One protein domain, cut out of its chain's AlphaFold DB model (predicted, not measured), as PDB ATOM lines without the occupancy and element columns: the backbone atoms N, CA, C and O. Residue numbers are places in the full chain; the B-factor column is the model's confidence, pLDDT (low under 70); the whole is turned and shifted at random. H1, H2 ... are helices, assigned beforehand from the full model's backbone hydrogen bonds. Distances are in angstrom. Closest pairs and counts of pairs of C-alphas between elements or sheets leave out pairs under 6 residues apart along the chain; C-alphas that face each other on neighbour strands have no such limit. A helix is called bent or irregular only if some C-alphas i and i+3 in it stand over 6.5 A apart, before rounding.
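What this domain is: This is residues 76 to 106 and 119 to 160 of the 372 residues of an uncharacterized protein of viral metagenome (UniProt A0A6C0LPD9). One long helix, H4, makes the whole length of the model, bent but running nearly straight, and a short helix, H1, crosses it on one side near its middle. From H1 the backbone leads away to two small helices, H2 and H3, which touch no other helix; residues 94 to 101, between and into them, stick out free, as do both ends of H4. The printed part has 73 residues with four named helices, in the order H1, H2, H3, H4, and no named strand, so the class is all helix. The whole is only just loose, close to extended, with a radius of gyration of the C-alphas of 16.4 A and spans of 61 by 24 by 18 A.

How they stand to each other: H1, residues 76 to 86, touches H4a, residues 120 to 145, which is one arm of the bent helix H4. The closest C-alphas of the two are those of Val 77 and Thr 136, 5.4 A apart, and H4a touches H1 with residues 136 to 144 alone. Their lines stand at a steep tilt of 51 degrees, and they run the same way. H1 and H2, residues 90 to 93, meet only through their link. H2 and H3, residues 99 to 106, are close but not clearly touching, with the C-alphas of Ile 93 and Leu 99 closest at 7.6 A. H3 and H4a are apart. H4b, residues 148 to 160, is the other arm of H4 and is apart from H1, H2 and H3. In H1, H3, H4a and H4b each O i to N i+4 pair is within hydrogen-bond range; H2 is too short for such a pair, and its one O i to N i+3 pair is not within range.

Where its parts are: H1 begins at C-alpha 76, at (38.982, 26.001, -1.557), and measures 15.0 A from first to last C-alpha. H2 has four residues, and H3 has eight and measures 11.0 A. By its hydrogen bonds H4 was assigned as one helix, residues 120 to 160, but it is bent: C-alphas 145 and 148 are 6.7 A apart. H4a measures 37.4 A and begins at C-alpha 120, at (40.197, 49.570, 10.112). H4b measures 17.8 A and ends at C-alpha 160, at (21.300, 0.803, -19.386). The lines of the two arms stand at a shallow tilt of 28 degrees.

The domain as a whole: The two C-alphas farthest apart are those of Pro 119 and His 160, at 61.7 A. Residues 107 to 118 are not printed, and C-alphas 106 and 119 are 29.2 A apart across this cut, in the link from H3 to H4. The links from H1 to H2 and from H2 to H3 are tight. The mean pLDDT of the printed part is 73.6, and residues 86 to 106 are under 70.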
ATOM      1  N   GLU A  76      39.825  25.748  -2.728       89.44
ATOM      2  CA  GLU A  76      38.982  26.001  -1.557       89.44
ATOM      3  C   GLU A  76      37.570  25.431  -1.715       89.44
ATOM      4  O   GLU A  76      37.104  24.712  -0.831       89.44
ATOM      5  N   VAL A  77      36.921  25.658  -2.864       87.00
ATOM      6  CA  VAL A  77      35.608  25.071  -3.183       87.00
ATOM      7  C   VAL A  77      35.709  23.547  -3.179       87.00
ATOM      8  O   VAL A  77      34.906  22.871  -2.538       87.00
ATOM      9  N   ARG A  78      36.752  22.993  -3.807       87.88
ATOM     10  CA  ARG A  78      37.016  21.547  -3.832       87.88
ATOM     11  C   ARG A  78      37.220  20.975  -2.426       87.88
ATOM     12  O   ARG A  78      36.684  19.914  -2.113       87.88
ATOM     13  N   SER A  79      37.963  21.672  -1.566       86.25
ATOM     14  CA  SER A  79      38.162  21.297  -0.160       86.25
ATOM     15  C   SER A  79      36.841  21.283   0.616       86.25
ATOM     16  O   SER A  79      36.546  20.307   1.305       86.25
ATOM     17  N   LYS A  80      36.000  22.314   0.447       85.69
ATOM     18  CA  LYS A  80      34.674  22.412   1.078       85.69
ATOM     19  C   LYS A  80      33.723  21.311   0.616       85.69
ATOM     20  O   LYS A  80      33.157  20.618   1.456       85.69
ATOM     21  N   VAL A  81      33.619  21.074  -0.691       83.81
ATOM     22  CA  VAL A  81      32.810  19.978  -1.253       83.81
ATOM     23  C   VAL A  81      33.289  18.629  -0.715       83.81
ATOM     24  O   VAL A  81      32.492  17.855  -0.197       83.81
ATOM     25  N   ASN A  82      34.596  18.358  -0.757       83.06
ATOM     26  CA  ASN A  82      35.154  17.112  -0.227       83.06
ATOM     27  C   ASN A  82      34.928  16.973   1.285       83.06
ATOM     28  O   ASN A  82      34.721  15.862   1.768       83.06
ATOM     29  N   ARG A  83      34.945  18.075   2.044       82.12
ATOM     30  CA  ARG A  83      34.611  18.078   3.473       82.12
ATOM     31  C   ARG A  83      33.156  17.665   3.694       82.12
ATOM     32  O   ARG A  83      32.927  16.755   4.479       82.12
ATOM     33  N   VAL A  84      32.208  18.242   2.955       78.12
ATOM     34  CA  VAL A  84      30.783  17.870   3.044       78.12
ATOM     35  C   VAL A  84      30.565  16.409   2.644       78.12
ATOM     36  O   VAL A  84      29.913  15.664   3.366       78.12
ATOM     37  N   LEU A  85      31.172  15.966   1.538       72.19
ATOM     38  CA  LEU A  85      31.038  14.593   1.037       72.19
ATOM     39  C   LEU A  85      31.759  13.539   1.901       72.19
ATOM     40  O   LEU A  85      31.454  12.349   1.799       72.19
ATOM     41  N   SER A  86      32.745  13.946   2.710       69.12
ATOM     42  CA  SER A  86      33.488  13.058   3.619       69.12
ATOM     43  C   SER A  86      32.912  13.010   5.029       69.12
ATOM     44  O   SER A  86      33.153  12.036   5.748       69.12
ATOM     45  N   GLN A  87      32.151  14.028   5.429       63.94
ATOM     46  CA  GLN A  87      31.355  13.976   6.641       63.94
ATOM     47  C   GLN A  87      30.175  13.020   6.418       63.94
ATOM     48  O   GLN A  87      29.599  12.941   5.335       63.94
ATOM     49  N   SER A  88      29.778  12.294   7.463       51.16
ATOM     50  CA  SER A  88      28.595  11.421   7.491       51.16
ATOM     51  C   SER A  88      27.267  12.195   7.388       51.16
ATOM     52  O   SER A  88      26.253  11.756   7.920       51.16
ATOM     53  N   ILE A  89      27.267  13.360   6.735       49.88
ATOM     54  CA  ILE A  89      26.124  14.256   6.553       49.88
ATOM     55  C   ILE A  89      25.097  13.649   5.598       49.88
ATOM     56  O   ILE A  89      23.924  13.973   5.710       49.88
ATOM     57  N   PHE A  90      25.469  12.683   4.752       48.25
ATOM     58  CA  PHE A  90      24.469  11.942   3.975       48.25
ATOM     59  C   PHE A  90      23.423  11.241   4.860       48.25
ATOM     60  O   PHE A  90      22.264  11.210   4.471       48.25
ATOM     61  N   LYS A  91      23.774  10.798   6.081       48.19
ATOM     62  CA  LYS A  91      22.771  10.297   7.041       48.19
ATOM     63  C   LYS A  91      21.819  11.393   7.540       48.19
ATOM     64  O   LYS A  91      20.668  11.085   7.821       48.19
ATOM     65  N   LEU A  92      22.272  12.646   7.659       41.75
ATOM     66  CA  LEU A  92      21.397  13.774   8.007       41.75
ATOM     67  C   LEU A  92      20.515  14.178   6.818       41.75
ATOM     68  O   LEU A  92      19.312  14.285   6.981       41.75
ATOM     69  N   ILE A  93      21.082  14.310   5.615       44.09
ATOM     70  CA  ILE A  93      20.339  14.693   4.400       44.09
ATOM     71  C   ILE A  93      19.259  13.658   4.039       44.09
ATOM     72  O   ILE A  93      18.195  14.034   3.564       44.09
ATOM     73  N   GLU A  94      19.492  12.364   4.286       44.44
ATOM     74  CA  GLU A  94      18.468  11.325   4.085       44.44
ATOM     75  C   GLU A  94      17.340  11.354   5.134       44.44
ATOM     76  O   GLU A  94      16.282  10.784   4.884       44.44
ATOM     77  N   THR A  95      17.539  11.989   6.296       41.38
ATOM     78  CA  THR A  95      16.588  11.947   7.427       41.38
ATOM     79  C   THR A  95      15.925  13.288   7.747       41.38
ATOM     80  O   THR A  95      14.876  13.299   8.387       41.38
ATOM     81  N   SER A  96      16.476  14.418   7.300       40.97
ATOM     82  CA  SER A  96      15.925  15.750   7.569       40.97
ATOM     83  C   SER A  96      15.283  16.358   6.321       40.97
ATOM     84  O   SER A  96      15.971  16.670   5.352       40.97
ATOM     85  N   ILE A  97      13.969  16.571   6.386       42.09
ATOM     86  CA  ILE A  97      13.139  17.188   5.336       42.09
ATOM     87  C   ILE A  97      13.475  18.687   5.142       42.09
ATOM     88  O   ILE A  97      13.259  19.231   4.063       42.09
ATOM     89  N   ASP A  98      14.100  19.333   6.132       43.25
ATOM     90  CA  ASP A  98      14.431  20.762   6.098       43.25
ATOM     91  C   ASP A  98      15.910  21.008   5.763       43.25
ATOM     92  O   ASP A  98      16.769  21.073   6.649       43.25
ATOM     93  N   LEU A  99      16.209  21.222   4.479       46.84
ATOM     94  CA  LEU A  99      17.523  21.701   4.015       46.84
ATOM     95  C   LEU A  99      17.937  23.028   4.690       46.84
ATOM     96  O   LEU A  99      19.123  23.257   4.922       46.84
ATOM     97  N   GLU A 100      16.971  23.859   5.088       46.56
ATOM     98  CA  GLU A 100      17.197  25.153   5.748       46.56
ATOM     99  C   GLU A 100      17.761  25.030   7.177       46.56
ATOM    100  O   GLU A 100      18.526  25.882   7.633       46.56
ATOM    101  N   LYS A 101      17.466  23.939   7.899       46.88
ATOM    102  CA  LYS A 101      18.032  23.707   9.244       46.88
ATOM    103  C   LYS A 101      19.497  23.267   9.190       46.88
ATOM    104  O   LYS A 101      20.265  23.585  10.099       46.88
ATOM    105  N   ILE A 102      19.895  22.573   8.121       49.44
ATOM    106  CA  ILE A 102      21.300  22.226   7.867       49.44
ATOM    107  C   ILE A 102      22.098  23.484   7.503       49.44
ATOM    108  O   ILE A 102      23.221  23.631   7.990       49.44
ATOM    109  N   ASP A 103      21.514  24.406   6.724       45.03
ATOM    110  CA  ASP A 103      22.117  25.718   6.454       45.03
ATOM    111  C   ASP A 103      22.489  26.398   7.787       45.03
ATOM    112  O   ASP A 103      23.651  26.735   8.017       45.03
ATOM    113  N   HIS A 104      21.572  26.485   8.750       45.59
ATOM    114  CA  HIS A 104      21.897  27.126  10.025       45.59
ATOM    115  C   HIS A 104      22.978  26.413  10.850       45.59
ATOM    116  O   HIS A 104      23.779  27.107  11.462       45.59
ATOM    117  N   GLN A 105      23.090  25.079  10.841       51.44
ATOM    118  CA  GLN A 105      24.128  24.372  11.616       51.44
ATOM    119  C   GLN A 105      25.519  24.379  10.967       51.44
ATOM    120  O   GLN A 105      26.529  24.329  11.670       51.44
ATOM    121  N   ILE A 106      25.603  24.434   9.634       51.34
ATOM    122  CA  ILE A 106      26.891  24.561   8.932       51.34
ATOM    123  C   ILE A 106      27.405  26.008   9.018       51.34
ATOM    124  O   ILE A 106      28.619  26.221   9.081       51.34
ATOM    125  N   PRO A 119      42.339  47.869  14.147       93.69
ATOM    126  CA  PRO A 119      42.572  48.814  13.061       93.69
ATOM    127  C   PRO A 119      41.658  48.554  11.857       93.69
ATOM    128  O   PRO A 119      41.456  47.405  11.451       93.69
ATOM    129  N   ARG A 120      41.148  49.630  11.240       86.44
ATOM    130  CA  ARG A 120      40.197  49.570  10.112       86.44
ATOM    131  C   ARG A 120      40.703  48.703   8.955       86.44
ATOM    132  O   ARG A 120      39.921  47.972   8.356       86.44
ATOM    133  N   CYS A 121      42.005  48.737   8.667       86.94
ATOM    134  CA  CYS A 121      42.619  47.901   7.633       86.94
ATOM    135  C   CYS A 121      42.467  46.395   7.920       86.94
ATOM    136  O   CYS A 121      42.124  45.632   7.018       86.94
ATOM    137  N   VAL A 122      42.630  45.968   9.176       82.88
ATOM    138  CA  VAL A 122      42.471  44.563   9.583       82.88
ATOM    139  C   VAL A 122      40.998  44.160   9.574       82.88
ATOM    140  O   VAL A 122      40.660  43.070   9.119       82.88
ATOM    141  N   GLN A 123      40.098  45.048  10.006       81.56
ATOM    142  CA  GLN A 123      38.654  44.803   9.930       81.56
ATOM    143  C   GLN A 123      38.176  44.617   8.483       81.56
ATOM    144  O   GLN A 123      37.424  43.683   8.206       81.56
ATOM    145  N   LEU A 124      38.649  45.455   7.552       83.81
ATOM    146  CA  LEU A 124      38.351  45.323   6.123       83.81
ATOM    147  C   LEU A 124      38.913  44.021   5.541       83.81
ATOM    148  O   LEU A 124      38.215  43.340   4.792       83.81
ATOM    149  N   TYR A 125      40.134  43.636   5.925       87.00
ATOM    150  CA  TYR A 125      40.724  42.357   5.528       87.00
ATOM    151  C   TYR A 125      39.880  41.165   6.007       87.00
ATOM    152  O   TYR A 125      39.542  40.294   5.208       87.00
ATOM    153  N   ILE A 126      39.463  41.158   7.279       79.62
ATOM    154  CA  ILE A 126      38.593  40.113   7.844       79.62
ATOM    155  C   ILE A 126      37.234  40.092   7.136       79.62
ATOM    156  O   ILE A 126      36.730  39.019   6.808       79.62
ATOM    157  N   ALA A 127      36.634  41.256   6.876       80.69
ATOM    158  CA  ALA A 127      35.355  41.351   6.178       80.69
ATOM    159  C   ALA A 127      35.449  40.800   4.746       80.69
ATOM    160  O   ALA A 127      34.577  40.043   4.324       80.69
ATOM    161  N   ASN A 128      36.525  41.117   4.024       86.81
ATOM    162  CA  ASN A 128      36.775  40.581   2.687       86.81
ATOM    163  C   ASN A 128      37.031  39.068   2.717       86.81
ATOM    164  O   ASN A 128      36.459  38.344   1.907       86.81
ATOM    165  N   ALA A 129      37.809  38.574   3.685       80.94
ATOM    166  CA  ALA A 129      38.028  37.140   3.871       80.94
ATOM    167  C   ALA A 129      36.709  36.394   4.139       80.94
ATOM    168  O   ALA A 129      36.454  35.361   3.528       80.94
ATOM    169  N   ARG A 130      35.826  36.951   4.983       80.00
ATOM    170  CA  ARG A 130      34.485  36.398   5.239       80.00
ATOM    171  C   ARG A 130      33.612  36.396   3.988       80.00
ATOM    172  O   ARG A 130      32.973  35.389   3.709       80.00
ATOM    173  N   LYS A 131      33.597  37.490   3.218       83.38
ATOM    174  CA  LYS A 131      32.857  37.550   1.946       83.38
ATOM    175  C   LYS A 131      33.342  36.473   0.974       83.38
ATOM    176  O   LYS A 131      32.518  35.747   0.427       83.38
ATOM    177  N   ASN A 132      34.656  36.313   0.811       84.38
ATOM    178  CA  ASN A 132      35.238  35.271  -0.042       84.38
ATOM    179  C   ASN A 132      34.888  33.857   0.451       84.38
ATOM    180  O   ASN A 132      34.564  32.978  -0.351       84.38
ATOM    181  N   ASP A 133      34.893  33.637   1.767       80.50
ATOM    182  CA  ASP A 133      34.501  32.358   2.360       80.50
ATOM    183  C   ASP A 133      33.017  32.032   2.100       80.50
ATOM    184  O   ASP A 133      32.682  30.904   1.736       80.50
ATOM    185  N   ILE A 134      32.132  33.029   2.193       79.62
ATOM    186  CA  ILE A 134      30.709  32.893   1.847       79.62
ATOM    187  C   ILE A 134      30.547  32.567   0.357       79.62
ATOM    188  O   ILE A 134      29.880  31.593   0.014       79.62
ATOM    189  N   PHE A 135      31.203  33.311  -0.539       84.94
ATOM    190  CA  PHE A 135      31.128  33.059  -1.983       84.94
ATOM    191  C   PHE A 135      31.610  31.655  -2.369       84.94
ATOM    192  O   PHE A 135      30.999  30.991  -3.208       84.94
ATOM    193  N   THR A 136      32.683  31.163  -1.746       83.94
ATOM    194  CA  THR A 136      33.181  29.802  -1.998       83.94
ATOM    195  C   THR A 136      32.231  28.722  -1.463       83.94
ATOM    196  O   THR A 136      32.135  27.656  -2.074       83.94
ATOM    197  N   TRP A 137      31.490  28.980  -0.378       83.31
ATOM    198  CA  TRP A 137      30.420  28.091   0.095       83.31
ATOM    199  C   TRP A 137      29.200  28.081  -0.828       83.31
ATOM    200  O   TRP A 137      28.702  26.999  -1.137       83.31
ATOM    201  N   ILE A 138      28.771  29.241  -1.334       82.88
ATOM    202  CA  ILE A 138      27.679  29.337  -2.319       82.88
ATOM    203  C   ILE A 138      28.015  28.491  -3.556       82.88
ATOM    204  O   ILE A 138      27.233  27.625  -3.944       82.88
ATOM    205  N   ARG A 139      29.229  28.630  -4.105       87.19
ATOM    206  CA  ARG A 139      29.694  27.798  -5.233       87.19
ATOM    207  C   ARG A 139      29.728  26.302  -4.903       87.19
ATOM    208  O   ARG A 139      29.386  25.472  -5.744       87.19
ATOM    209  N   ALA A 140      30.153  25.936  -3.692       81.81
ATOM    210  CA  ALA A 140      30.159  24.542  -3.249       81.81
ATOM    211  C   ALA A 140      28.734  23.964  -3.167       81.81
ATOM    212  O   ALA A 140      28.516  22.825  -3.582       81.81
ATOM    213  N   ARG A 141      27.766  24.753  -2.687       82.62
ATOM    214  CA  ARG A 141      26.346  24.389  -2.629       82.62
ATOM    215  C   ARG A 141      25.757  24.187  -4.020       82.62
ATOM    216  O   ARG A 141      25.204  23.123  -4.278       82.62
ATOM    217  N   GLU A 142      25.957  25.135  -4.933       85.31
ATOM    218  CA  GLU A 142      25.490  25.012  -6.322       85.31
ATOM    219  C   GLU A 142      26.008  23.733  -6.998       85.31
ATOM    220  O   GLU A 142      25.317  23.103  -7.804       85.31
ATOM    221  N   PHE A 143      27.242  23.326  -6.682       85.06
ATOM    222  CA  PHE A 143      27.801  22.069  -7.168       85.06
ATOM    223  C   PHE A 143      27.114  20.845  -6.543       85.06
ATOM    224  O   PHE A 143      26.765  19.901  -7.256       85.06
ATOM    225  N   LEU A 144      26.904  20.854  -5.223       81.19
ATOM    226  CA  LEU A 144      26.241  19.770  -4.495       81.19
ATOM    227  C   LEU A 144      24.785  19.576  -4.936       81.19
ATOM    228  O   LEU A 144      24.360  18.437  -5.089       81.19
ATOM    229  N   GLU A 145      24.052  20.649  -5.229       81.06
ATOM    230  CA  GLU A 145      22.676  20.579  -5.742       81.06
ATOM    231  C   GLU A 145      22.605  19.918  -7.131       81.06
ATOM    232  O   GLU A 145      21.662  19.191  -7.449       81.06
ATOM    233  N   LYS A 146      23.643  20.090  -7.958       84.44
ATOM    234  CA  LYS A 146      23.729  19.485  -9.300       84.44
ATOM    235  C   LYS A 146      24.177  18.018  -9.277       84.44
ATOM    236  O   LYS A 146      23.907  17.282 -10.233       84.44
ATOM    237  N   LEU A 147      24.846  17.564  -8.214       81.12
ATOM    238  CA  LEU A 147      25.400  16.208  -8.125       81.12
ATOM    239  C   LEU A 147      24.340  15.093  -8.189       81.12
ATOM    240  O   LEU A 147      24.541  14.165  -8.975       81.12
ATOM    241  N   PRO A 148      23.212  15.137  -7.452       77.81
ATOM    242  CA  PRO A 148      22.171  14.112  -7.536       77.81
ATOM    243  C   PRO A 148      21.615  13.935  -8.950       77.81
ATOM    244  O   PRO A 148      21.406  12.807  -9.396       77.81
ATOM    245  N   LEU A 149      21.440  15.032  -9.694       80.88
ATOM    246  CA  LEU A 149      20.990  14.994 -11.087       80.88
ATOM    247  C   LEU A 149      22.028  14.320 -11.988       80.88
ATOM    248  O   LEU A 149      21.682  13.469 -12.813       80.88
ATOM    249  N   LEU A 150      23.308  14.666 -11.812       82.00
ATOM    250  CA  LEU A 150      24.416  14.053 -12.541       82.00
ATOM    251  C   LEU A 150      24.517  12.552 -12.235       82.00
ATOM    252  O   LEU A 150      24.535  11.738 -13.157       82.00
ATOM    253  N   PHE A 151      24.517  12.167 -10.959       80.19
ATOM    254  CA  PHE A 151      24.543  10.764 -10.550       80.19
ATOM    255  C   PHE A 151      23.298  10.014 -11.000       80.19
ATOM    256  O   PHE A 151      23.411   8.865 -11.410       80.19
ATOM    257  N   GLY A 152      22.127  10.647 -10.999       79.94
ATOM    258  CA  GLY A 152      20.906  10.085 -11.564       79.94
ATOM    259  C   GLY A 152      21.077   9.750 -13.047       79.94
ATOM    260  O   GLY A 152      20.809   8.620 -13.458       79.94
ATOM    261  N   LYS A 153      21.597  10.694 -13.844       85.06
ATOM    262  CA  LYS A 153      21.888  10.491 -15.276       85.06
ATOM    263  C   LYS A 153      22.949   9.409 -15.502       85.06
ATOM    264  O   LYS A 153      22.729   8.499 -16.301       85.06
ATOM    265  N   ILE A 154      24.057   9.450 -14.762       86.31
ATOM    266  CA  ILE A 154      25.136   8.453 -14.849       86.31
ATOM    267  C   ILE A 154      24.628   7.071 -14.431       86.31
ATOM    268  O   ILE A 154      24.894   6.091 -15.117       86.31
ATOM    269  N   ASN A 155      23.846   6.964 -13.358       81.56
ATOM    270  CA  ASN A 155      23.284   5.694 -12.909       81.56
ATOM    271  C   ASN A 155      22.306   5.120 -13.931       81.56
ATOM    272  O   ASN A 155      22.336   3.914 -14.165       81.56
ATOM    273  N   ARG A 156      21.482   5.951 -14.584       87.25
ATOM    274  CA  ARG A 156      20.649   5.508 -15.716       87.25
ATOM    275  C   ARG A 156      21.513   4.963 -16.849       87.25
ATOM    276  O   ARG A 156      21.241   3.867 -17.327       87.25
ATOM    277  N   PHE A 157      22.585   5.666 -17.215       92.44
ATOM    278  CA  PHE A 157      23.520   5.205 -18.242       92.44
ATOM    279  C   PHE A 157      24.206   3.884 -17.861       92.44
ATOM    280  O   PHE A 157      24.199   2.942 -18.647       92.44
ATOM    281  N   ILE A 158      24.735   3.767 -16.639       90.19
ATOM    282  CA  ILE A 158      25.371   2.542 -16.134       90.19
ATOM    283  C   ILE A 158      24.369   1.386 -16.113       90.19
ATOM    284  O   ILE A 158      24.712   0.279 -16.526       90.19
ATOM    285  N   ARG A 159      23.136   1.617 -15.646       88.88
ATOM    286  CA  ARG A 159      22.073   0.599 -15.630       88.88
ATOM    287  C   ARG A 159      21.726   0.151 -17.044       88.88
ATOM    288  O   ARG A 159      21.698  -1.048 -17.290       88.88
ATOM    289  N   HIS A 160      21.550   1.090 -17.972       92.62
ATOM    290  CA  HIS A 160      21.300   0.803 -19.386       92.62
ATOM    291  C   HIS A 160      22.443   0.020 -20.033       92.62
ATOM    292  O   HIS A 160      22.221  -0.967 -20.729       92.62
TER     293      HIS A 160